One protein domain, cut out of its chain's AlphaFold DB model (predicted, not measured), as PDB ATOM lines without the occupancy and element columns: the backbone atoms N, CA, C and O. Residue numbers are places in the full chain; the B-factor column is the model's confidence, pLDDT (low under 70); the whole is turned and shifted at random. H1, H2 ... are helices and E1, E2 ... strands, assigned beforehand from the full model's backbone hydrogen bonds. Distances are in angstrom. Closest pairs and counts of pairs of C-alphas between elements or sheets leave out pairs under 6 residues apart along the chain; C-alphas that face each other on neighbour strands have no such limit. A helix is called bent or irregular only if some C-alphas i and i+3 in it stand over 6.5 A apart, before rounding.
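This is residues 32 to 197 of the 207 residues of an uncharacterized protein of Acinetobacter baumannii NIPH 615 (UniProt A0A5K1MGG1). The body is one five-stranded sheet curled like part of a barrel, with the short helix H1 and the helix H2 on one of its faces; a long thin arm tipped by the two-stranded hairpin E2 and E3 reaches far from this body. At the other end of the printed part, a long link leads to the helix H3, which is not on the sheet, and a loop between E6 and E7 sticks out with residues 140 to 145. The printed part has 166 residues, with three named helices and seven named strands in the order E1, H1, E2, E3, E4, H2, E5, E6, E7, H3. The large sheet has the order E1, E5, E6, E7, E4 and is antiparallel throughout, as is the pair E2 and E3; the class is mixed, helices and strands. The whole is loose, with a radius of gyration of the C-alphas of 19.8 A, and spans 70 by 50 by 31 A, the arm making much of the length.

E1, residues 32 to 36, is an edge strand of the large sheet and the antiparallel neighbour of E5, residues 107 to 116, with N 35 and O 111 2.8 A apart, within hydrogen-bond range. H1, residues 40 to 45, is on this sheet; its closest C-alphas to E1 are those of Ala 43 and Val 35, 5.0 A apart. H1 is irregular, with C-alphas 41 and 44 7.0 A apart. E2, residues 60 to 63, and E3, residues 69 to 72, form an antiparallel hairpin, with N 62 and O 70 at 2.8 A; both are apart from E4, residues 79 to 87, the other edge strand. H2, residues 93 to 103, is on the same face of the sheet as H1, at a height over the sheet of 8.6 A. H1 and H2 are close but not clearly touching, the C-alphas of Ile 42 and Gln 93 being the closest at 7.2 A. E5 and E6, residues 119 to 131, form a hairpin, with N 112 and O 124 at 2.9 A; E5 bends by 80 degrees at residue 113 and E6 by 88 degrees at residue 128. H2 lies over E6, but only just, with 3 of its C-alphas falling on that strand, and on the local plane it runs slantwise to the strands at 50 degrees to E6. E7, residues 148 to 156, continues E5 and E6 as a meander, each strand the antiparallel neighbour of the one before, with N 130 and O 154 at 2.8 A. E7 and E4 are antiparallel at 156 degrees, with N 82 and O 153 at 2.8 A. H3, residues 179 to 197, is close to H1 but not clearly touching it: the C-alphas of Ala 187 and Pro 40 are the closest, 7.8 A apart, and the lines are about perpendicular at 84 degrees. In H2 and H3 every O i to N i+4 pair is within hydrogen-bond range; in H1 0 of 2 are, beside 1 of 3 O i to N i+3 pairs.

E1 begins at C-alpha 32, at (-17.917, -20.428, -16.538). H1, E2 and E3 follow at residues 40 to 45, 60 to 63 and 69 to 72; C-alpha 63, where E2 ends, is at (-59.730, -16.472, -25.973). E4, residues 79 to 87, is 25.9 A long, and H2, residues 93 to 103, 15.2 A. E5, residues 107 to 116, measures 23.0 A, E6, residues 119 to 131, 25.8 A, and E7, residues 148 to 156, 25.1 A. H3, residues 179 to 197, is 26.8 A long and ends at C-alpha 197, at (-2.962, -33.270, -43.036).

The two C-alphas farthest apart are those of Gly 66 and Ala 196, at 72.3 A. The printed part has no cut. The long links are H1 to E2 with 14 residues, E6 to E7 with 16 and E7 to H3 with 22. The mean pLDDT of the printed part is 77.6; residues 159 to 197 are under 70, and H3 has a mean of 55.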
ATOM      1  N   ALA A  32     -17.483 -19.398 -15.605       82.56
ATOM      2  CA  ALA A  32     -17.917 -20.428 -16.538       82.56
ATOM      3  C   ALA A  32     -16.889 -20.684 -17.655       82.56
ATOM      4  O   ALA A  32     -16.069 -19.822 -17.980       82.56
ATOM      5  N   MET A  33     -16.930 -21.880 -18.243       88.44
ATOM      6  CA  MET A  33     -16.066 -22.291 -19.353       88.44
ATOM      7  C   MET A  33     -16.832 -23.209 -20.303       88.44
ATOM      8  O   MET A  33     -17.426 -24.188 -19.856       88.44
ATOM      9  N   ILE A  34     -16.791 -22.929 -21.604       89.56
ATOM     10  CA  ILE A  34     -17.315 -23.829 -22.637       89.56
ATOM     11  C   ILE A  34     -16.168 -24.607 -23.278       89.56
ATOM     12  O   ILE A  34     -15.117 -24.045 -23.577       89.56
ATOM     13  N   VAL A  35     -16.366 -25.906 -23.480       90.12
ATOM     14  CA  VAL A  35     -15.380 -26.805 -24.082       90.12
ATOM     15  C   VAL A  35     -15.999 -27.475 -25.310       90.12
ATOM     16  O   VAL A  35     -16.880 -28.322 -25.143       90.12
ATOM     17  N   PRO A  36     -15.554 -27.122 -26.529       90.25
ATOM     18  CA  PRO A  36     -15.925 -27.833 -27.748       90.25
ATOM     19  C   PRO A  36     -15.275 -29.217 -27.801       90.25
ATOM     20  O   PRO A  36     -14.089 -29.367 -27.498       90.25
ATOM     21  N   ALA A  37     -16.020 -30.233 -28.231       87.88
ATOM     22  CA  ALA A  37     -15.528 -31.606 -28.277       87.88
ATOM     23  C   ALA A  37     -14.477 -31.829 -29.373       87.88
ATOM     24  O   ALA A  37     -13.553 -32.616 -29.190       87.88
ATOM     25  N   ILE A  38     -14.595 -31.119 -30.500       85.12
ATOM     26  CA  ILE A  38     -13.652 -31.227 -31.624       85.12
ATOM     27  C   ILE A  38     -12.295 -30.573 -31.332       85.12
ATOM     28  O   ILE A  38     -11.268 -31.010 -31.845       85.12
ATOM     29  N   ALA A  39     -12.279 -29.541 -30.486       85.50
ATOM     30  CA  ALA A  39     -11.078 -28.792 -30.136       85.50
ATOM     31  C   ALA A  39     -11.120 -28.395 -28.649       85.50
ATOM     32  O   ALA A  39     -11.462 -27.269 -28.294       85.50
ATOM     33  N   PRO A  40     -10.748 -29.302 -27.734       84.44
ATOM     34  CA  PRO A  40     -10.885 -29.037 -26.301       84.44
ATOM     35  C   PRO A  40      -9.878 -28.003 -25.783       84.44
ATOM     36  O   PRO A  40     -10.091 -27.363 -24.754       84.44
ATOM     37  N   HIS A  41      -8.756 -27.852 -26.491       84.75
ATOM     38  CA  HIS A  41      -7.650 -26.973 -26.125       84.75
ATOM     39  C   HIS A  41      -7.979 -25.487 -26.327       84.75
ATOM     40  O   HIS A  41      -7.464 -24.652 -25.585       84.75
ATOM     41  N   ILE A  42      -8.880 -25.148 -27.260       87.38
ATOM     42  CA  ILE A  42      -9.267 -23.752 -27.516       87.38
ATOM     43  C   ILE A  42     -10.198 -23.179 -26.448       87.38
ATOM     44  O   ILE A  42     -10.464 -21.987 -26.456       87.38
ATOM     45  N   ALA A  43     -10.678 -23.987 -25.503       85.44
ATOM     46  CA  ALA A  43     -11.644 -23.559 -24.494       85.44
ATOM     47  C   ALA A  43     -11.161 -22.378 -23.624       85.44
ATOM     48  O   ALA A  43     -11.971 -21.604 -23.121       85.44
ATOM     49  N   LEU A  44      -9.843 -22.200 -23.461       87.44
ATOM     50  CA  LEU A  44      -9.261 -21.038 -22.770       87.44
ATOM     51  C   LEU A  44      -9.323 -19.744 -23.598       87.44
ATOM     52  O   LEU A  44      -9.240 -18.653 -23.040       87.44
ATOM     53  N   LEU A  45      -9.475 -19.867 -24.916       88.31
ATOM     54  CA  LEU A  45      -9.583 -18.763 -25.866       88.31
ATOM     55  C   LEU A  45     -11.034 -18.297 -26.056       88.31
ATOM     56  O   LEU A  45     -11.279 -17.426 -26.885       88.31
ATOM     57  N   ILE A  46     -11.990 -18.849 -25.296       89.94
ATOM     58  CA  ILE A  46     -13.419 -18.516 -25.376       89.94
ATOM     59  C   ILE A  46     -13.826 -17.695 -24.142       89.94
ATOM     60  O   ILE A  46     -14.287 -18.257 -23.146       89.94
ATOM     61  N   PRO A  47     -13.640 -16.361 -24.147       87.81
ATOM     62  CA  PRO A  47     -13.968 -15.506 -23.004       87.81
ATOM     63  C   PRO A  47     -15.468 -15.344 -22.747       87.81
ATOM     64  O   PRO A  47     -15.855 -14.970 -21.641       87.81
ATOM     65  N   ASN A  48     -16.315 -15.553 -23.757       88.19
ATOM     66  CA  ASN A  48     -17.754 -15.367 -23.633       88.19
ATOM     67  C   ASN A  48     -18.499 -16.537 -24.267       88.19
ATOM     68  O   ASN A  48     -18.216 -16.912 -25.405       88.19
ATOM     69  N   ALA A  49     -19.451 -17.082 -23.514       88.19
ATOM     70  CA  ALA A  49     -20.325 -18.141 -23.972       88.19
ATOM     71  C   ALA A  49     -21.711 -18.040 -23.329       88.19
ATOM     72  O   ALA A  49     -21.827 -17.563 -22.194       88.19
ATOM     73  N   PRO A  50     -22.765 -18.498 -24.027       86.62
ATOM     74  CA  PRO A  50     -24.099 -18.527 -23.463       86.62
ATOM     75  C   PRO A  50     -24.175 -19.606 -22.380       86.62
ATOM     76  O   PRO A  50     -23.752 -20.745 -22.580       86.62
ATOM     77  N   ARG A  51     -24.766 -19.263 -21.234       86.00
ATOM     78  CA  ARG A  51     -25.189 -20.264 -20.253       86.00
ATOM     79  C   ARG A  51     -26.544 -20.825 -20.701       86.00
ATOM     80  O   ARG A  51     -27.493 -20.043 -20.792       86.00
ATOM     81  N   PRO A  52     -26.661 -22.129 -20.995       83.94
ATOM     82  CA  PRO A  52     -27.922 -22.706 -21.442       83.94
ATOM     83  C   PRO A  52     -28.959 -22.694 -20.315       83.94
ATOM     84  O   PRO A  52     -28.634 -22.913 -19.148       83.94
ATOM     85  N   VAL A  53     -30.220 -22.451 -20.671       82.00
ATOM     86  CA  VAL A  53     -31.353 -22.485 -19.739       82.00
ATOM     87  C   VAL A  53     -32.511 -23.211 -20.409       82.00
ATOM     88  O   VAL A  53     -32.938 -22.838 -21.502       82.00
ATOM     89  N   SER A  54     -33.046 -24.235 -19.742       79.62
ATOM     90  CA  SER A  54     -34.264 -24.912 -20.179       79.62
ATOM     91  C   SER A  54     -35.473 -24.033 -19.858       79.62
ATOM     92  O   SER A  54     -35.774 -23.790 -18.689       79.62
ATOM     93  N   THR A  55     -36.165 -23.559 -20.888       80.25
ATOM     94  CA  THR A  55     -37.389 -22.759 -20.757       80.25
ATOM     95  C   THR A  55     -38.441 -23.238 -21.752       80.25
ATOM     96  O   THR A  55     -38.130 -23.915 -22.733       80.25
ATOM     97  N   TYR A  56     -39.700 -22.893 -21.505       78.81
ATOM     98  CA  TYR A  56     -40.783 -23.098 -22.462       78.81
ATOM     99  C   TYR A  56     -40.721 -22.055 -23.581       78.81
ATOM    100  O   TYR A  56     -40.158 -20.970 -23.412       78.81
ATOM    101  N   THR A  57     -41.294 -22.397 -24.733       78.75
ATOM    102  CA  THR A  57     -41.578 -21.438 -25.802       78.75
ATOM    103  C   THR A  57     -42.634 -20.428 -25.350       78.75
ATOM    104  O   THR A  57     -43.286 -20.610 -24.320       78.75
ATOM    105  N   GLU A  58     -42.817 -19.374 -26.143       81.06
ATOM    106  CA  GLU A  58     -43.759 -18.296 -25.848       81.06
ATOM    107  C   GLU A  58     -45.160 -18.834 -25.486       81.06
ATOM    108  O   GLU A  58     -45.659 -19.761 -26.143       81.06
ATOM    109  N   PRO A  59     -45.784 -18.308 -24.416       83.62
ATOM    110  CA  PRO A  59     -47.118 -18.724 -24.012       83.62
ATOM    111  C   PRO A  59     -48.144 -18.319 -25.074       83.62
ATOM    112  O   PRO A  59     -48.085 -17.234 -25.641       83.62
ATOM    113  N   THR A  60     -49.105 -19.200 -25.335       84.81
ATOM    114  CA  THR A  60     -50.186 -18.955 -26.298       84.81
ATOM    115  C   THR A  60     -51.426 -18.437 -25.584       84.81
ATOM    116  O   THR A  60     -51.815 -18.962 -24.538       84.81
ATOM    117  N   GLU A  61     -52.074 -17.433 -26.168       85.88
ATOM    118  CA  GLU A  61     -53.339 -16.897 -25.670       85.88
ATOM    119  C   GLU A  61     -54.523 -17.750 -26.134       85.88
ATOM    120  O   GLU A  61     -54.630 -18.144 -27.295       85.88
ATOM    121  N   VAL A  62     -55.431 -18.033 -25.206       84.00
ATOM    122  CA  VAL A  62     -56.695 -18.725 -25.441       84.00
ATOM    123  C   VAL A  62     -57.816 -17.753 -25.104       84.00
ATOM    124  O   VAL A  62     -57.974 -17.341 -23.955       84.00
ATOM    125  N   ILE A  63     -58.596 -17.385 -26.119       87.00
ATOM    126  CA  ILE A  63     -59.730 -16.472 -25.973       87.00
ATOM    127  C   ILE A  63     -60.996 -17.305 -25.765       87.00
ATOM    128  O   ILE A  63     -61.396 -18.082 -26.632       87.00
ATOM    129  N   PHE A  64     -61.627 -17.145 -24.608       86.62
ATOM    130  CA  PHE A  64     -62.874 -17.801 -24.238       86.62
ATOM    131  C   PHE A  64     -64.086 -16.915 -24.557       86.62
ATOM    132  O   PHE A  64     -63.990 -15.692 -24.713       86.62
ATOM    133  N   ALA A  65     -65.262 -17.541 -24.632       76.50
ATOM    134  CA  ALA A  65     -66.524 -16.833 -24.811       76.50
ATOM    135  C   ALA A  65     -66.734 -15.794 -23.692       76.50
ATOM    136  O   ALA A  65     -66.470 -16.066 -22.522       76.50
ATOM    137  N   GLY A  66     -67.202 -14.597 -24.056       82.44
ATOM    138  CA  GLY A  66     -67.351 -13.472 -23.123       82.44
ATOM    139  C   GLY A  66     -66.123 -12.561 -23.002       82.44
ATOM    140  O   GLY A  66     -66.125 -11.673 -22.157       82.44
ATOM    141  N   GLY A  67     -65.094 -12.743 -23.840       83.06
ATOM    142  CA  GLY A  67     -63.935 -11.842 -23.905       83.06
ATOM    143  C   GLY A  67     -62.834 -12.135 -22.881       83.06
ATOM    144  O   GLY A  67     -61.896 -11.354 -22.763       83.06
ATOM    145  N   LEU A  68     -62.923 -13.256 -22.156       77.75
ATOM    146  CA  LEU A  68     -61.869 -13.709 -21.249       77.75
ATOM    147  C   LEU A  68     -60.675 -14.222 -22.062       77.75
ATOM    148  O   LEU A  68     -60.808 -15.172 -22.829       77.75
ATOM    149  N   GLN A  69     -59.504 -13.630 -21.856       86.12
ATOM    150  CA  GLN A  69     -58.238 -14.122 -22.394       86.12
ATOM    151  C   GLN A  69     -57.496 -14.853 -21.272       86.12
ATOM    152  O   GLN A  69     -57.289 -14.289 -20.199       86.12
ATOM    153  N   ALA A  70     -57.138 -16.116 -21.489       85.25
ATOM    154  CA  ALA A  70     -56.238 -16.851 -20.603       85.25
ATOM    155  C   ALA A  70     -54.994 -17.298 -21.371       85.25
ATOM    156  O   ALA A  70     -54.963 -17.263 -22.598       85.25
ATOM    157  N   HIS A  71     -53.971 -17.754 -20.655       89.19
ATOM    158  CA  HIS A  71     -52.706 -18.174 -21.254       89.19
ATOM    159  C   HIS A  71     -52.482 -19.670 -21.047       89.19
ATOM    160  O   HIS A  71     -52.797 -20.226 -19.994       89.19
ATOM    161  N   ARG A  72     -51.894 -20.320 -22.048       81.62
ATOM    162  CA  ARG A  72     -51.375 -21.683 -21.962       81.62
ATOM    163  C   ARG A  72     -49.868 -21.644 -22.180       81.62
ATOM    164  O   ARG A  72     -49.398 -21.001 -23.115       81.62
ATOM    165  N   SER A  73     -49.117 -22.353 -21.340       81.56
ATOM    166  CA  SER A  73     -47.677 -22.530 -21.555       81.56
ATOM    167  C   SER A  73     -47.408 -23.196 -22.906       81.56
ATOM    168  O   SER A  73     -48.125 -24.123 -23.295       81.56
ATOM    169  N   GLY A  74     -46.359 -22.738 -23.589       79.19
ATOM    170  CA  GLY A  74     -45.850 -23.364 -24.801       79.19
ATOM    171  C   GLY A  74     -45.205 -24.730 -24.543       79.19
ATOM    172  O   GLY A  74     -45.177 -25.231 -23.414       79.19
ATOM    173  N   VAL A  75     -44.674 -25.338 -25.602       82.69
ATOM    174  CA  VAL A  75     -43.881 -26.574 -25.507       82.69
ATOM    175  C   VAL A  75     -42.468 -26.265 -24.987       82.69
ATOM    176  O   VAL A  75     -42.023 -25.121 -25.082       82.69
ATOM    177  N   PRO A  76     -41.737 -27.233 -24.409       81.06
ATOM    178  CA  PRO A  76     -40.334 -27.027 -24.052       81.06
ATOM    179  C   PRO A  76     -39.508 -26.589 -25.269       81.06
ATOM    180  O   PRO A  76     -39.589 -27.213 -26.329       81.06
ATOM    181  N   LYS A  77     -38.717 -25.521 -25.127       83.69
ATOM    182  CA  LYS A  77     -37.791 -25.074 -26.172       83.69
ATOM    183  C   LYS A  77     -36.572 -25.996 -26.166       83.69
ATOM    184  O   LYS A  77     -35.984 -26.220 -25.115       83.69
ATOM    185  N   THR A  78     -36.228 -26.537 -27.331       83.50
ATOM    186  CA  THR A  78     -35.087 -27.451 -27.506       83.50
ATOM    187  C   THR A  78     -33.936 -26.806 -28.268       83.50
ATOM    188  O   THR A  78     -32.782 -27.087 -27.965       83.50
ATOM    189  N   SER A  79     -34.248 -25.931 -29.229       88.25
ATOM    190  CA  SER A  79     -33.276 -25.169 -30.017       88.25
ATOM    191  C   SER A  79     -33.024 -23.813 -29.382       88.25
ATOM    192  O   SER A  79     -33.973 -23.073 -29.115       88.25
ATOM    193  N   HIS A  80     -31.760 -23.476 -29.165       88.38
ATOM    194  CA  HIS A  80     -31.331 -22.220 -28.573       88.38
ATOM    195  C   HIS A  80     -30.288 -21.542 -29.457       88.38
ATOM    196  O   HIS A  80     -29.444 -22.199 -30.065       88.38
ATOM    197  N   ASP A  81     -30.335 -20.215 -29.478       90.00
ATOM    198  CA  ASP A  81     -29.353 -19.373 -30.148       90.00
ATOM    199  C   ASP A  81     -28.539 -18.632 -29.081       90.00
ATOM    200  O   ASP A  81     -29.065 -18.225 -28.039       90.00
ATOM    201  N   GLY A  82     -27.250 -18.454 -29.332       89.56
ATOM    202  CA  GLY A  82     -26.354 -17.690 -28.480       89.56
ATOM    203  C   GLY A  82     -25.181 -17.124 -29.264       89.56
ATOM    204  O   GLY A  82     -25.044 -17.351 -30.464       89.56
ATOM    205  N   GLN A  83     -24.324 -16.393 -28.560       90.62
ATOM    206  CA  GLN A  83     -23.131 -15.785 -29.132       90.62
ATOM    207  C   GLN A  83     -21.895 -16.278 -28.388       90.62
ATOM    208  O   GLN A  83     -21.861 -16.255 -27.158       90.62
ATOM    209  N   LEU A  84     -20.882 -16.697 -29.139       90.19
ATOM    210  CA  LEU A  84     -19.536 -16.936 -28.643       90.19
ATOM    211  C   LEU A  84     -18.627 -15.780 -29.053       90.19
ATOM    212  O   LEU A  84     -18.810 -15.151 -30.098       90.19
ATOM    213  N   GLN A  85     -17.620 -15.527 -28.225       90.38
ATOM    214  CA  GLN A  85     -16.473 -14.707 -28.601       90.38
ATOM    215  C   GLN A  85     -15.219 -15.555 -28.478       90.38
ATOM    216  O   GLN A  85     -15.050 -16.252 -27.479       90.38
ATOM    217  N   LEU A  86     -14.354 -15.472 -29.480       90.88
ATOM    218  CA  LEU A  86     -13.103 -16.211 -29.585       90.88
ATOM    219  C   LEU A  86     -11.945 -15.211 -29.616       90.88
ATOM    220  O   LEU A  86     -12.050 -14.162 -30.246       90.88
ATOM    221  N   ILE A  87     -10.850 -15.518 -28.930       90.81
ATOM    222  CA  ILE A  87      -9.613 -14.732 -28.977       90.81
ATOM    223  C   ILE A  87      -8.679 -15.394 -29.985       90.81
ATOM    224  O   ILE A  87      -8.310 -16.556 -29.809       90.81
ATOM    225  N   GLU A  88      -8.291 -14.654 -31.021       87.94
ATOM    226  CA  GLU A  88      -7.298 -15.138 -31.981       87.94
ATOM    227  C   GLU A  88      -5.911 -15.178 -31.332       87.94
ATOM    228  O   GLU A  88      -5.576 -14.361 -30.469       87.94
ATOM    229  N   THR A  89      -5.092 -16.129 -31.765       88.44
ATOM    230  CA  THR A  89      -3.700 -16.259 -31.312       88.44
ATOM    231  C   THR A  89      -2.759 -16.042 -32.488       88.44
ATOM    232  O   THR A  89      -3.127 -16.267 -33.635       88.44
ATOM    233  N   ASP A  90      -1.520 -15.648 -32.209       85.12
ATOM    234  CA  ASP A  90      -0.447 -15.512 -33.205       85.12
ATOM    235  C   ASP A  90      -0.199 -16.797 -34.013       85.12
ATOM    236  O   ASP A  90       0.170 -16.745 -35.184       85.12
ATOM    237  N   THR A  91      -0.441 -17.956 -33.397       86.00
ATOM    238  CA  THR A  91      -0.349 -19.273 -34.041       86.00
ATOM    239  C   THR A  91      -1.592 -19.677 -34.845       86.00
ATOM    240  O   THR A  91      -1.594 -20.758 -35.429       86.00
ATOM    241  N   GLY A  92      -2.639 -18.845 -34.895       83.94
ATOM    242  CA  GLY A  92      -3.832 -19.088 -35.712       83.94
ATOM    243  C   GLY A  92      -4.732 -20.226 -35.216       83.94
ATOM    244  O   GLY A  92      -5.364 -20.907 -36.022       83.94
ATOM    245  N   GLN A  93      -4.786 -20.483 -33.901       86.31
ATOM    246  CA  GLN A  93      -5.578 -21.594 -33.343       86.31
ATOM    247  C   GLN A  93      -7.074 -21.507 -33.686       86.31
ATOM    248  O   GLN A  93      -7.720 -22.542 -33.854       86.31
ATOM    249  N   ILE A  94      -7.641 -20.300 -33.800       86.31
ATOM    250  CA  ILE A  94      -9.066 -20.140 -34.121       86.31
ATOM    251  C   ILE A  94      -9.310 -20.338 -35.619       86.31
ATOM    252  O   ILE A  94     -10.313 -20.949 -35.986       86.31
ATOM    253  N   ALA A  95      -8.368 -19.939 -36.478       85.81
ATOM    254  CA  ALA A  95      -8.406 -20.292 -37.897       85.81
ATOM    255  C   ALA A  95      -8.381 -21.821 -38.101       85.81
ATOM    256  O   ALA A  95      -9.229 -22.362 -38.808       85.81
ATOM    257  N   GLY A  96      -7.498 -22.541 -37.397       85.81
ATOM    258  CA  GLY A  96      -7.477 -24.009 -37.426       85.81
ATOM    259  C   GLY A  96      -8.762 -24.643 -36.874       85.81
ATOM    260  O   GLY A  96      -9.243 -25.652 -37.388       85.81
ATOM    261  N   PHE A  97      -9.377 -24.031 -35.860       86.88
ATOM    262  CA  PHE A  97     -10.691 -24.454 -35.374       86.88
ATOM    263  C   PHE A  97     -11.805 -24.235 -36.408       86.88
ATOM    264  O   PHE A  97     -12.678 -25.092 -36.541       86.88
ATOM    265  N   ALA A  98     -11.767 -23.138 -37.167       86.69
ATOM    266  CA  ALA A  98     -12.712 -22.889 -38.255       86.69
ATOM    267  C   ALA A  98     -12.609 -23.965 -39.347       86.69
ATOM    268  O   ALA A  98     -13.628 -24.495 -39.789       86.69
ATOM    269  N   GLU A  99     -11.389 -24.355 -39.723       87.12
ATOM    270  CA  GLU A  99     -11.152 -25.450 -40.670       87.12
ATOM    271  C   GLU A  99     -11.676 -26.793 -40.140       87.12
ATOM    272  O   GLU A  99     -12.335 -27.538 -40.866       87.12
ATOM    273  N   LEU A 100     -11.450 -27.085 -38.854       85.62
ATOM    274  CA  LEU A 100     -11.979 -28.284 -38.202       85.62
ATOM    275  C   LEU A 100     -13.508 -28.307 -38.164       85.62
ATOM    276  O   LEU A 100     -14.115 -29.350 -38.408       85.62
ATOM    277  N   LEU A 101     -14.138 -27.166 -37.888       88.19
ATOM    278  CA  LEU A 101     -15.589 -27.038 -37.961       88.19
ATOM    279  C   LEU A 101     -16.082 -27.306 -39.383       88.19
ATOM    280  O   LEU A 101     -17.011 -28.094 -39.548       88.19
ATOM    281  N   MET A 102     -15.448 -26.732 -40.409       87.69
ATOM    282  CA  MET A 102     -15.810 -26.991 -41.809       87.69
ATOM    283  C   MET A 102     -15.667 -28.471 -42.183       87.69
ATOM    284  O   MET A 102     -16.545 -29.015 -42.851       87.69
ATOM    285  N   ALA A 103     -14.614 -29.142 -41.709       87.38
ATOM    286  CA  ALA A 103     -14.414 -30.574 -41.921       87.38
ATOM    287  C   ALA A 103     -15.502 -31.442 -41.257       87.38
ATOM    288  O   ALA A 103     -15.779 -32.542 -41.730       87.38
ATOM    289  N   ASN A 104     -16.145 -30.946 -40.193       86.06
ATOM    290  CA  ASN A 104     -17.237 -31.620 -39.489       86.06
ATOM    291  C   ASN A 104     -18.625 -31.034 -39.825       86.06
ATOM    292  O   ASN A 104     -19.519 -31.003 -38.978       86.06
ATOM    293  N   ASN A 105     -18.809 -30.538 -41.055       83.88
ATOM    294  CA  ASN A 105     -20.061 -29.948 -41.550       83.88
ATOM    295  C   ASN A 105     -20.598 -28.771 -40.707       83.88
ATOM    296  O   ASN A 105     -21.797 -28.511 -40.695       83.88
ATOM    297  N   GLY A 106     -19.729 -28.057 -39.991       77.94
ATOM    298  CA  GLY A 106     -20.081 -26.910 -39.151       77.94
ATOM    299  C   GLY A 106     -20.666 -27.269 -37.783       77.94
ATOM    300  O   GLY A 106     -21.104 -26.369 -37.066       77.94
ATOM    301  N   HIS A 107     -20.668 -28.552 -37.405       85.75
ATOM    302  CA  HIS A 107     -21.255 -29.028 -36.155       85.75
ATOM    303  C   HIS A 107     -20.199 -29.509 -35.155       85.75
ATOM    304  O   HIS A 107     -19.172 -30.086 -35.514       85.75
ATOM    305  N   THR A 108     -20.455 -29.308 -33.866       88.38
ATOM    306  CA  THR A 108     -19.685 -29.910 -32.774       88.38
ATOM    307  C   THR A 108     -20.558 -30.068 -31.531       88.38
ATOM    308  O   THR A 108     -21.537 -29.350 -31.371       88.38
ATOM    309  N   ASP A 109     -20.222 -30.988 -30.636       90.31
ATOM    310  CA  ASP A 109     -20.844 -31.032 -29.310       90.31
ATOM    311  C   ASP A 109     -20.024 -30.178 -28.341       90.31
ATOM    312  O   ASP A 109     -18.796 -30.118 -28.444       90.31
ATOM    313  N   CYS A 110     -20.681 -29.522 -27.388       88.94
ATOM    314  CA  CYS A 110     -20.023 -28.646 -26.420       88.94
ATOM    315  C   CYS A 110     -20.472 -28.973 -24.998       88.94
ATOM    316  O   CYS A 110     -21.620 -29.337 -24.760       88.94
ATOM    317  N   ILE A 111     -19.587 -28.776 -24.023       90.06
ATOM    318  CA  ILE A 111     -19.947 -28.851 -22.605       90.06
ATOM    319  C   ILE A 111     -19.675 -27.497 -21.958       90.06
ATOM    320  O   ILE A 111     -18.566 -26.972 -22.057       90.06
ATOM    321  N   VAL A 112     -20.682 -26.932 -21.295       89.38
ATOM    322  CA  VAL A 112     -20.557 -25.695 -20.513       89.38
ATOM    323  C   VAL A 112     -20.429 -26.053 -19.042       89.38
ATOM    324  O   VAL A 112     -21.307 -26.692 -18.473       89.38
ATOM    325  N   PHE A 113     -19.348 -25.617 -18.414       86.38
ATOM    326  CA  PHE A 113     -19.084 -25.807 -16.998       86.38
ATOM    327  C   PHE A 113     -19.342 -24.511 -16.236       86.38
ATOM    328  O   PHE A 113     -18.767 -23.477 -16.572       86.38
ATOM    329  N   ASP A 114     -20.121 -24.579 -15.156       84.56
ATOM    330  CA  ASP A 114     -20.142 -23.555 -14.107       84.56
ATOM    331  C   ASP A 114     -18.894 -23.763 -13.225       84.56
ATOM    332  O   ASP A 114     -18.938 -24.381 -12.151       84.56
ATOM    333  N   GLY A 115     -17.742 -23.336 -13.747       82.69
ATOM    334  CA  GLY A 115     -16.411 -23.555 -13.189       82.69
ATOM    335  C   GLY A 115     -15.365 -23.833 -14.273       82.69
ATOM    336  O   GLY A 115     -15.401 -23.311 -15.386       82.69
ATOM    337  N   ARG A 116     -14.401 -24.694 -13.945       81.12
ATOM    338  CA  ARG A 116     -13.401 -25.214 -14.890       81.12
ATOM    339  C   ARG A 116     -13.673 -26.688 -15.163       81.12
ATOM    340  O   ARG A 116     -14.294 -27.350 -14.334       81.12
ATOM    341  N   LYS A 117     -13.140 -27.223 -16.267       78.56
ATOM    342  CA  LYS A 117     -13.337 -28.637 -16.642       78.56
ATOM    343  C   LYS A 117     -13.008 -29.615 -15.496       78.56
ATOM    344  O   LYS A 117     -13.697 -30.612 -15.333       78.56
ATOM    345  N   ASP A 118     -11.980 -29.313 -14.695       78.31
ATOM    346  CA  ASP A 118     -11.492 -30.194 -13.622       78.31
ATOM    347  C   ASP A 118     -12.192 -29.946 -12.271       78.31
ATOM    348  O   ASP A 118     -12.159 -30.789 -11.376       78.31
ATOM    349  N   ARG A 119     -12.821 -28.775 -12.103       75.75
ATOM    350  CA  ARG A 119     -13.531 -28.378 -10.880       75.75
ATOM    351  C   ARG A 119     -14.711 -27.482 -11.238       75.75
ATOM    352  O   ARG A 119     -14.551 -26.277 -11.449       75.75
ATOM    353  N   PHE A 120     -15.893 -28.080 -11.262       79.00
ATOM    354  CA  PHE A 120     -17.142 -27.419 -11.615       79.00
ATOM    355  C   PHE A 120     -18.227 -27.700 -10.578       79.00
ATOM    356  O   PHE A 120     -18.155 -28.672  -9.826       79.00
ATOM    357  N   THR A 121     -19.229 -26.825 -10.546       79.75
ATOM    358  CA  THR A 121     -20.440 -27.026  -9.737       79.75
ATOM    359  C   THR A 121     -21.507 -27.746 -10.555       79.75
ATOM    360  O   THR A 121     -22.109 -28.703 -10.080       79.75
ATOM    361  N   LEU A 122     -21.705 -27.310 -11.802       80.88
ATOM    362  CA  LEU A 122     -22.651 -27.879 -12.758       80.88
ATOM    363  C   LEU A 122     -21.992 -27.979 -14.136       80.88
ATOM    364  O   LEU A 122     -21.122 -27.172 -14.471       80.88
ATOM    365  N   ALA A 123     -22.404 -28.975 -14.916       84.56
ATOM    366  CA  ALA A 123     -21.966 -29.177 -16.291       84.56
ATOM    367  C   ALA A 123     -23.189 -29.398 -17.182       84.56
ATOM    368  O   ALA A 123     -24.025 -30.254 -16.892       84.56
ATOM    369  N   TYR A 124     -23.282 -28.638 -18.263       87.50
ATOM    370  CA  TYR A 124     -24.392 -28.646 -19.203       87.50
ATOM    371  C   TYR A 124     -23.923 -29.187 -20.546       87.50
ATOM    372  O   TYR A 124     -22.963 -28.676 -21.121       87.50
ATOM    373  N   GLU A 125     -24.602 -30.213 -21.043       87.19
ATOM    374  CA  GLU A 125     -24.296 -30.813 -22.339       87.19
ATOM    375  C   GLU A 125     -25.088 -30.108 -23.439       87.19
ATOM    376  O   GLU A 125     -26.320 -30.084 -23.410       87.19
ATOM    377  N   LEU A 126     -24.374 -29.534 -24.401       89.19
ATOM    378  CA  LEU A 126     -24.930 -28.936 -25.605       89.19
ATOM    379  C   LEU A 126     -24.702 -29.890 -26.774       89.19
ATOM    380  O   LEU A 126     -23.563 -30.271 -27.056       89.19
ATOM    381  N   LYS A 127     -25.784 -30.249 -27.461       88.19
ATOM    382  CA  LYS A 127     -25.751 -31.166 -28.605       88.19
ATOM    383  C   LYS A 127     -25.931 -30.421 -29.912       88.19
ATOM    384  O   LYS A 127     -26.625 -29.402 -29.942       88.19
ATOM    385  N   ASP A 128     -25.336 -30.958 -30.973       87.75
ATOM    386  CA  ASP A 128     -25.492 -30.463 -32.344       87.75
ATOM    387  C   ASP A 128     -25.225 -28.951 -32.454       87.75
ATOM    388  O   ASP A 128     -25.989 -28.204 -33.072       87.75
ATOM    389  N   CYS A 129     -24.147 -28.471 -31.828       88.81
ATOM    390  CA  CYS A 129     -23.807 -27.054 -31.858       88.81
ATOM    391  C   CYS A 129     -23.320 -26.668 -33.255       88.81
ATOM    392  O   CYS A 129     -22.220 -27.042 -33.657       88.81
ATOM    393  N   ALA A 130     -24.123 -25.898 -33.978       90.62
ATOM    394  CA  ALA A 130     -23.725 -25.251 -35.215       90.62
ATOM    395  C   ALA A 130     -23.044 -23.921 -34.880       90.62
ATOM    396  O   ALA A 130     -23.686 -23.025 -34.324       90.62
ATOM    397  N   ILE A 131     -21.755 -23.802 -35.192       89.44
ATOM    398  CA  ILE A 131     -20.960 -22.600 -34.917       89.44
ATOM    399  C   ILE A 131     -20.557 -21.975 -36.246       89.44
ATOM    400  O   ILE A 131     -19.921 -22.625 -37.075       89.44
ATOM    401  N   THR A 132     -20.874 -20.695 -36.418       89.19
ATOM    402  CA  THR A 132     -20.424 -19.908 -37.569       89.19
ATOM    403  C   THR A 132     -19.447 -18.862 -37.072       89.19
ATOM    404  O   THR A 132     -19.812 -18.061 -36.224       89.19
ATOM    405  N   ILE A 133     -18.213 -18.863 -37.572       89.12
ATOM    406  CA  ILE A 133     -17.203 -17.865 -37.197       89.12
ATOM    407  C   ILE A 133     -17.266 -16.716 -38.201       89.12
ATOM    408  O   ILE A 133     -17.174 -16.936 -39.409       89.12
ATOM    409  N   GLU A 134     -17.440 -15.497 -37.703       88.56
ATOM    410  CA  GLU A 134     -17.461 -14.288 -38.520       88.56
ATOM    411  C   GLU A 134     -16.036 -13.765 -38.744       88.56
ATOM    412  O   GLU A 134     -15.180 -13.911 -37.864       88.56
ATOM    413  N   PRO A 135     -15.750 -13.150 -39.906       83.31
ATOM    414  CA  PRO A 135     -14.436 -12.583 -40.171       83.31
ATOM    415  C   PRO A 135     -14.112 -11.475 -39.161       83.31
ATOM    416  O   PRO A 135     -14.911 -10.566 -38.939       83.31
ATOM    417  N   GLY A 136     -12.928 -11.558 -38.554       78.81
ATOM    418  CA  GLY A 136     -12.397 -10.505 -37.692       78.81
ATOM    419  C   GLY A 136     -11.825  -9.342 -38.503       78.81
ATOM    420  O   GLY A 136     -11.298  -9.534 -39.600       78.81
ATOM    421  N   GLU A 137     -11.901  -8.136 -37.950       81.19
ATOM    422  CA  GLU A 137     -11.300  -6.945 -38.550       81.19
ATOM    423  C   GLU A 137      -9.828  -6.823 -38.140       81.19
ATOM    424  O   GLU A 137      -9.473  -6.988 -36.970       81.19
ATOM    425  N   ILE A 138      -8.969  -6.526 -39.115       82.38
ATOM    426  CA  ILE A 138      -7.558  -6.214 -38.885       82.38
ATOM    427  C   ILE A 138      -7.408  -4.702 -39.009       82.38
ATOM    428  O   ILE A 138      -7.614  -4.141 -40.085       82.38
ATOM    429  N   ASP A 139      -7.028  -4.061 -37.909       83.12
ATOM    430  CA  ASP A 139      -6.801  -2.622 -37.837       83.12
ATOM    431  C   ASP A 139      -5.334  -2.323 -37.491       83.12
ATOM    432  O   ASP A 139      -4.759  -2.895 -36.564       83.12
ATOM    433  N   ALA A 140      -4.725  -1.407 -38.246       81.31
ATOM    434  CA  ALA A 140      -3.351  -0.961 -38.039       81.31
ATOM    435  C   ALA A 140      -3.214   0.012 -36.849       81.31
ATOM    436  O   ALA A 140      -2.113   0.174 -36.311       81.31
ATOM    437  N   GLU A 141      -4.306   0.659 -36.425       82.69
ATOM    438  CA  GLU A 141      -4.315   1.561 -35.266       82.69
ATOM    439  C   GLU A 141      -4.539   0.834 -33.932       82.69
ATOM    440  O   GLU A 141      -4.170   1.366 -32.878       82.69
ATOM    441  N   GLY A 142      -5.043  -0.404 -33.979       76.50
ATOM    442  CA  GLY A 142      -5.362  -1.296 -32.859       76.50
ATOM    443  C   GLY A 142      -4.170  -1.783 -32.022       76.50
ATOM    444  O   GLY A 142      -4.071  -2.960 -31.688       76.50
ATOM    445  N   ARG A 143      -3.256  -0.890 -31.622       75.12
ATOM    446  CA  ARG A 143      -2.060  -1.205 -30.815       75.12
ATOM    447  C   ARG A 143      -2.361  -1.640 -29.375       75.12
ATOM    448  O   ARG A 143      -1.448  -2.080 -28.685       75.12
ATOM    449  N   ASN A 144      -3.600  -1.477 -28.900       82.75
ATOM    450  CA  ASN A 144      -3.997  -1.771 -27.516       82.75
ATOM    451  C   ASN A 144      -5.320  -2.556 -27.407       82.75
ATOM    452  O   ASN A 144      -6.013  -2.492 -26.393       82.75
ATOM    453  N   THR A 145      -5.698  -3.278 -28.459       82.06
ATOM    454  CA  THR A 145      -6.937  -4.066 -28.516       82.06
ATOM    455  C   THR A 145      -6.620  -5.480 -28.980       82.06
ATOM    456  O   THR A 145      -5.921  -5.661 -29.971       82.06
ATOM    457  N   LEU A 146      -7.119  -6.497 -28.267       83.62
ATOM    458  CA  LEU A 146      -6.971  -7.888 -28.707       83.62
ATOM    459  C   LEU A 146      -7.892  -8.160 -29.900       83.62
ATOM    460  O   LEU A 146      -9.057  -7.761 -29.872       83.62
ATOM    461  N   MET A 147      -7.397  -8.916 -30.880       86.06
ATOM    462  CA  MET A 147      -8.217  -9.448 -31.965       86.06
ATOM    463  C   MET A 147      -9.193 -10.487 -31.408       86.06
ATOM    464  O   MET A 147      -8.796 -11.487 -30.801       86.06
ATOM    465  N   ARG A 148     -10.486 -10.228 -31.593       89.25
ATOM    466  CA  ARG A 148     -11.568 -11.120 -31.179       89.25
ATOM    467  C   ARG A 148     -12.474 -11.392 -32.362       89.25
ATOM    468  O   ARG A 148     -12.796 -10.472 -33.107       89.25
ATOM    469  N   LEU A 149     -12.895 -12.640 -32.495       89.19
ATOM    470  CA  LEU A 149     -13.860 -13.060 -33.494       89.19
ATOM    471  C   LEU A 149     -15.185 -13.360 -32.808       89.19
ATOM    472  O   LEU A 149     -15.241 -13.974 -31.740       89.19
ATOM    473  N   ASN A 150     -16.252 -12.908 -33.445       91.31
ATOM    474  CA  ASN A 150     -17.614 -13.199 -33.048       91.31
ATOM    475  C   ASN A 150     -18.058 -14.492 -33.728       91.31
ATOM    476  O   ASN A 150     -17.779 -14.714 -34.904       91.31
ATOM    477  N   ALA A 151     -18.728 -15.362 -32.976       91.12
ATOM    478  CA  ALA A 151     -19.209 -16.624 -33.506       91.12
ATOM    479  C   ALA A 151     -20.613 -16.940 -32.971       91.12
ATOM    480  O   ALA A 151     -20.737 -17.436 -31.846       91.12
ATOM    481  N   PRO A 152     -21.690 -16.652 -33.723       91.94
ATOM    482  CA  PRO A 152     -23.013 -17.138 -33.358       91.94
ATOM    483  C   PRO A 152     -23.033 -18.668 -33.287       91.94
ATOM    484  O   PRO A 152     -22.489 -19.368 -34.147       91.94
ATOM    485  N   ILE A 153     -23.683 -19.181 -32.245       91.75
ATOM    486  CA  ILE A 153     -23.857 -20.607 -31.984       91.75
ATOM    487  C   ILE A 153     -25.347 -20.932 -31.898       91.75
ATOM    488  O   ILE A 153     -26.095 -20.288 -31.161       91.75
ATOM    489  N   LYS A 154     -25.772 -21.971 -32.615       91.56
ATOM    490  CA  LYS A 154     -27.085 -22.601 -32.436       91.56
ATOM    491  C   LYS A 154     -26.884 -23.978 -31.849       91.56
ATOM    492  O   LYS A 154     -26.049 -24.719 -32.349       91.56
ATOM    493  N   TYR A 155     -27.608 -24.319 -30.798       91.44
ATOM    494  CA  TYR A 155     -27.389 -25.567 -30.075       91.44
ATOM    495  C   TYR A 155     -28.691 -26.152 -29.546       91.44
ATOM    496  O   TYR A 155     -29.663 -25.434 -29.291       91.44
ATOM    497  N   MET A 156     -28.686 -27.467 -29.347       88.44
ATOM    498  CA  MET A 156     -29.767 -28.175 -28.682       88.44
ATOM    499  C   MET A 156     -29.434 -28.357 -27.204       88.44
ATOM    500  O   MET A 156     -28.343 -28.811 -26.852       88.44
ATOM    501  N   TYR A 157     -30.382 -28.017 -26.332       86.06
ATOM    502  CA  TYR A 157     -30.256 -28.233 -24.894       86.06
ATOM    503  C   TYR A 157     -31.536 -28.845 -24.328       86.06
ATOM    504  O   TYR A 157     -32.630 -28.319 -24.505       86.06
ATOM    505  N   PHE A 158     -31.392 -29.968 -23.624       81.75
ATOM    506  CA  PHE A 158     -32.521 -30.762 -23.124       81.75
ATOM    507  C   PHE A 158     -32.649 -30.745 -21.594       81.75
ATOM    508  O   PHE A 158     -33.335 -31.589 -21.025       81.75
ATOM    509  N   GLY A 159     -31.971 -29.823 -20.901       68.00
ATOM    510  CA  GLY A 159     -31.985 -29.785 -19.432       68.00
ATOM    511  C   GLY A 159     -31.184 -30.912 -18.769       68.00
ATOM    512  O   GLY A 159     -31.257 -31.092 -17.557       68.00
ATOM    513  N   MET A 160     -30.424 -31.686 -19.549       62.84
ATOM    514  CA  MET A 160     -29.577 -32.754 -19.029       62.84
ATOM    515  C   MET A 160     -28.264 -32.158 -18.518       62.84
ATOM    516  O   MET A 160     -27.569 -31.437 -19.241       62.84
ATOM    517  N   ASN A 161     -27.920 -32.466 -17.267       61.25
ATOM    518  CA  ASN A 161     -26.551 -32.281 -16.802       61.25
ATOM    519  C   ASN A 161     -25.674 -33.297 -17.538       61.25
ATOM    520  O   ASN A 161     -26.058 -34.464 -17.650       61.25
ATOM    521  N   ALA A 162     -24.526 -32.852 -18.049       56.38
ATOM    522  CA  ALA A 162     -23.605 -33.714 -18.778       56.38
ATOM    523  C   ALA A 162     -23.264 -34.937 -17.916       56.38
ATOM    524  O   ALA A 162     -22.872 -34.785 -16.754       56.38
ATOM    525  N   ASN A 163     -23.430 -36.145 -18.464       50.84
ATOM    526  CA  ASN A 163     -23.131 -37.393 -17.761       50.84
ATOM    527  C   ASN A 163     -21.612 -37.613 -17.700       50.84
ATOM    528  O   ASN A 163     -21.041 -38.478 -18.361       50.84
ATOM    529  N   ILE A 164     -20.942 -36.770 -16.923       53.66
ATOM    530  CA  ILE A 164     -19.524 -36.861 -16.613       53.66
ATOM    531  C   ILE A 164     -19.450 -37.697 -15.343       53.66
ATOM    532  O   ILE A 164     -19.518 -37.132 -14.263       53.66
ATOM    533  N   GLY A 165     -19.423 -39.027 -15.503       46.25
ATOM    534  CA  GLY A 165     -19.157 -40.045 -14.473       46.25
ATOM    535  C   GLY A 165     -19.607 -39.693 -13.049       46.25
ATOM    536  O   GLY A 165     -18.965 -38.900 -12.369       46.25
ATOM    537  N   SER A 166     -20.675 -40.330 -12.564       34.69
ATOM    538  CA  SER A 166     -21.255 -40.070 -11.239       34.69
ATOM    539  C   SER A 166     -20.202 -40.007 -10.120       34.69
ATOM    540  O   SER A 166     -19.698 -41.039  -9.676       34.69
ATOM    541  N   SER A 167     -19.915 -38.800  -9.629       39.19
ATOM    542  CA  SER A 167     -19.227 -38.592  -8.357       39.19
ATOM    543  C   SER A 167     -20.255 -38.218  -7.296       39.19
ATOM    544  O   SER A 167     -20.983 -37.235  -7.421       39.19
ATOM    545  N   THR A 168     -20.310 -39.015  -6.233       39.25
ATOM    546  CA  THR A 168     -21.134 -38.807  -5.034       39.25
ATOM    547  C   THR A 168     -20.562 -37.751  -4.079       39.25
ATOM    548  O   THR A 168     -21.071 -37.592  -2.971       39.25
ATOM    549  N   GLN A 169     -19.539 -36.992  -4.483       42.53
ATOM    550  CA  GLN A 169     -18.992 -35.886  -3.700       42.53
ATOM    551  C   GLN A 169     -18.958 -34.594  -4.510       42.53
ATOM    552  O   GLN A 169     -18.211 -34.453  -5.480       42.53
ATOM    553  N   VAL A 170     -19.738 -33.615  -4.049       44.53
ATOM    554  CA  VAL A 170     -19.646 -32.222  -4.491       44.53
ATOM    555  C   VAL A 170     -18.195 -31.764  -4.309       44.53
ATOM    556  O   VAL A 170     -17.729 -31.576  -3.188       44.53
ATOM    557  N   GLY A 171     -17.468 -31.610  -5.418       51.25
ATOM    558  CA  GLY A 171     -16.129 -31.022  -5.440       51.25
ATOM    559  C   GLY A 171     -14.938 -31.972  -5.604       51.25
ATOM    560  O   GLY A 171     -13.816 -31.469  -5.603       51.25
ATOM    561  N   GLN A 172     -15.124 -33.282  -5.796       47.28
ATOM    562  CA  GLN A 172     -14.034 -34.165  -6.237       47.28
ATOM    563  C   GLN A 172     -14.517 -35.129  -7.316       47.28
ATOM    564  O   GLN A 172     -15.324 -36.021  -7.066       47.28
ATOM    565  N   VAL A 173     -14.003 -34.969  -8.533       48.16
ATOM    566  CA  VAL A 173     -14.144 -35.973  -9.588       48.16
ATOM    567  C   VAL A 173     -13.113 -37.068  -9.311       48.16
ATOM    568  O   VAL A 173     -12.004 -37.047  -9.836       48.16
ATOM    569  N   GLN A 174     -13.446 -38.014  -8.432       43.41
ATOM    570  CA  GLN A 174     -12.748 -39.295  -8.382       43.41
ATOM    571  C   GLN A 174     -13.476 -40.238  -9.346       43.41
ATOM    572  O   GLN A 174     -14.617 -40.612  -9.092       43.41
ATOM    573  N   ASN A 175     -12.794 -40.591 -10.444       42.03
ATOM    574  CA  ASN A 175     -13.206 -41.488 -11.542       42.03
ATOM    575  C   ASN A 175     -13.801 -40.836 -12.812       42.03
ATOM    576  O   ASN A 175     -14.772 -41.329 -13.377       42.03
ATOM    577  N   ALA A 176     -13.141 -39.807 -13.359       45.62
ATOM    578  CA  ALA A 176     -13.331 -39.386 -14.759       45.62
ATOM    579  C   ALA A 176     -12.700 -40.348 -15.795       45.62
ATOM    580  O   ALA A 176     -12.644 -40.025 -16.973       45.62
ATOM    581  N   THR A 177     -12.202 -41.519 -15.405       49.03
ATOM    582  CA  THR A 177     -11.243 -42.292 -16.214       49.03
ATOM    583  C   THR A 177     -11.822 -42.949 -17.476       49.03
ATOM    584  O   THR A 177     -11.047 -43.356 -18.327       49.03
ATOM    585  N   GLN A 178     -13.146 -43.064 -17.645       45.97
ATOM    586  CA  GLN A 178     -13.731 -43.717 -18.834       45.97
ATOM    587  C   GLN A 178     -14.183 -42.714 -19.906       45.97
ATOM    588  O   GLN A 178     -13.650 -42.734 -21.009       45.97
ATOM    589  N   GLY A 179     -15.052 -41.751 -19.573       47.28
ATOM    590  CA  GLY A 179     -15.472 -40.718 -20.535       47.28
ATOM    591  C   GLY A 179     -14.341 -39.764 -20.950       47.28
ATOM    592  O   GLY A 179     -14.309 -39.295 -22.084       47.28
ATOM    593  N   PHE A 180     -13.370 -39.517 -20.062       51.31
ATOM    594  CA  PHE A 180     -12.168 -38.744 -20.390       51.31
ATOM    595  C   PHE A 180     -11.217 -39.513 -21.306       51.31
ATOM    596  O   PHE A 180     -10.585 -38.894 -22.153       51.31
ATOM    597  N   GLN A 181     -11.146 -40.844 -21.193       49.22
ATOM    598  CA  GLN A 181     -10.333 -41.658 -22.095       49.22
ATOM    599  C   GLN A 181     -10.952 -41.735 -23.480       49.22
ATOM    600  O   GLN A 181     -10.217 -41.592 -24.447       49.22
ATOM    601  N   ASP A 182     -12.273 -41.841 -23.601       55.66
ATOM    602  CA  ASP A 182     -12.931 -41.786 -24.912       55.66
ATOM    603  C   ASP A 182     -12.761 -40.408 -25.566       55.66
ATOM    604  O   ASP A 182     -12.509 -40.301 -26.767       55.66
ATOM    605  N   PHE A 183     -12.793 -39.343 -24.763       55.78
ATOM    606  CA  PHE A 183     -12.532 -37.982 -25.221       55.78
ATOM    607  C   PHE A 183     -11.058 -37.742 -25.587       55.78
ATOM    608  O   PHE A 183     -10.780 -37.112 -26.603       55.78
ATOM    609  N   ILE A 184     -10.104 -38.270 -24.810       60.06
ATOM    610  CA  ILE A 184      -8.668 -38.230 -25.127       60.06
ATOM    611  C   ILE A 184      -8.363 -39.063 -26.369       60.06
ATOM    612  O   ILE A 184      -7.590 -38.623 -27.211       60.06
ATOM    613  N   ASN A 185      -8.964 -40.241 -26.512       57.62
ATOM    614  CA  ASN A 185      -8.758 -41.103 -27.670       57.62
ATOM    615  C   ASN A 185      -9.284 -40.420 -28.936       57.62
ATOM    616  O   ASN A 185      -8.553 -40.332 -29.918       57.62
ATOM    617  N   LYS A 186     -10.476 -39.814 -28.872       58.06
ATOM    618  CA  LYS A 186     -11.032 -39.023 -29.978       58.06
ATOM    619  C   LYS A 186     -10.198 -37.770 -30.272       58.06
ATOM    620  O   LYS A 186      -9.950 -37.458 -31.432       58.06
ATOM    621  N   ALA A 187      -9.701 -37.080 -29.245       53.75
ATOM    622  CA  ALA A 187      -8.806 -35.935 -29.414       53.75
ATOM    623  C   ALA A 187      -7.454 -36.333 -30.035       53.75
ATOM    624  O   ALA A 187      -6.940 -35.610 -30.882       53.75
ATOM    625  N   ASN A 188      -6.896 -37.491 -29.665       54.47
ATOM    626  CA  ASN A 188      -5.657 -38.021 -30.237       54.47
ATOM    627  C   ASN A 188      -5.846 -38.497 -31.683       54.47
ATOM    628  O   ASN A 188      -4.964 -38.283 -32.508       54.47
ATOM    629  N   GLU A 189      -6.990 -39.093 -32.022       61.66
ATOM    630  CA  GLU A 189      -7.333 -39.434 -33.409       61.66
ATOM    631  C   GLU A 189      -7.448 -38.181 -34.282       61.66
ATOM    632  O   GLU A 189      -6.832 -38.120 -35.345       61.66
ATOM    633  N   VAL A 190      -8.150 -37.147 -33.811       59.50
ATOM    634  CA  VAL A 190      -8.256 -35.867 -34.530       59.50
ATOM    635  C   VAL A 190      -6.888 -35.194 -34.655       59.50
ATOM    636  O   VAL A 190      -6.534 -34.738 -35.739       59.50
ATOM    637  N   LEU A 191      -6.070 -35.184 -33.599       56.88
ATOM    638  CA  LEU A 191      -4.711 -34.637 -33.648       56.88
ATOM    639  C   LEU A 191      -3.820 -35.385 -34.646       56.88
ATOM    640  O   LEU A 191      -3.084 -34.742 -35.389       56.88
ATOM    641  N   ASN A 192      -3.914 -36.714 -34.720       55.47
ATOM    642  CA  ASN A 192      -3.170 -37.505 -35.701       55.47
ATOM    643  C   ASN A 192      -3.629 -37.212 -37.137       55.47
ATOM    644  O   ASN A 192      -2.790 -37.101 -38.029       55.47
ATOM    645  N   VAL A 193      -4.931 -37.025 -37.368       57.31
ATOM    646  CA  VAL A 193      -5.472 -36.647 -38.686       57.31
ATOM    647  C   VAL A 193      -5.041 -35.232 -39.081       57.31
ATOM    648  O   VAL A 193      -4.616 -35.015 -40.214       57.31
ATOM    649  N   VAL A 194      -5.064 -34.276 -38.150       54.66
ATOM    650  CA  VAL A 194      -4.631 -32.889 -38.392       54.66
ATOM    651  C   VAL A 194      -3.122 -32.808 -38.629       54.66
ATOM    652  O   VAL A 194      -2.677 -32.109 -39.536       54.66
ATOM    653  N   GLN A 195      -2.313 -33.552 -37.870       56.09
ATOM    654  CA  GLN A 195      -0.863 -33.615 -38.078       56.09
ATOM    655  C   GLN A 195      -0.494 -34.331 -39.386       56.09
ATOM    656  O   GLN A 195       0.437 -33.896 -40.066       56.09
ATOM    657  N   ALA A 196      -1.241 -35.368 -39.781       54.41
ATOM    658  CA  ALA A 196      -1.093 -36.020 -41.082       54.41
ATOM    659  C   ALA A 196      -1.524 -35.110 -42.250       54.41
ATOM    660  O   ALA A 196      -0.877 -35.099 -43.296       54.41
ATOM    661  N   GLY A 197      -2.567 -34.296 -42.068       50.16
ATOM    662  CA  GLY A 197      -2.962 -33.270 -43.036       50.16
ATOM    663  C   GLY A 197      -1.899 -32.176 -43.190       50.16
ATOM    664  O   GLY A 197      -1.526 -31.816 -44.306       50.16
TER     665      GLY A 197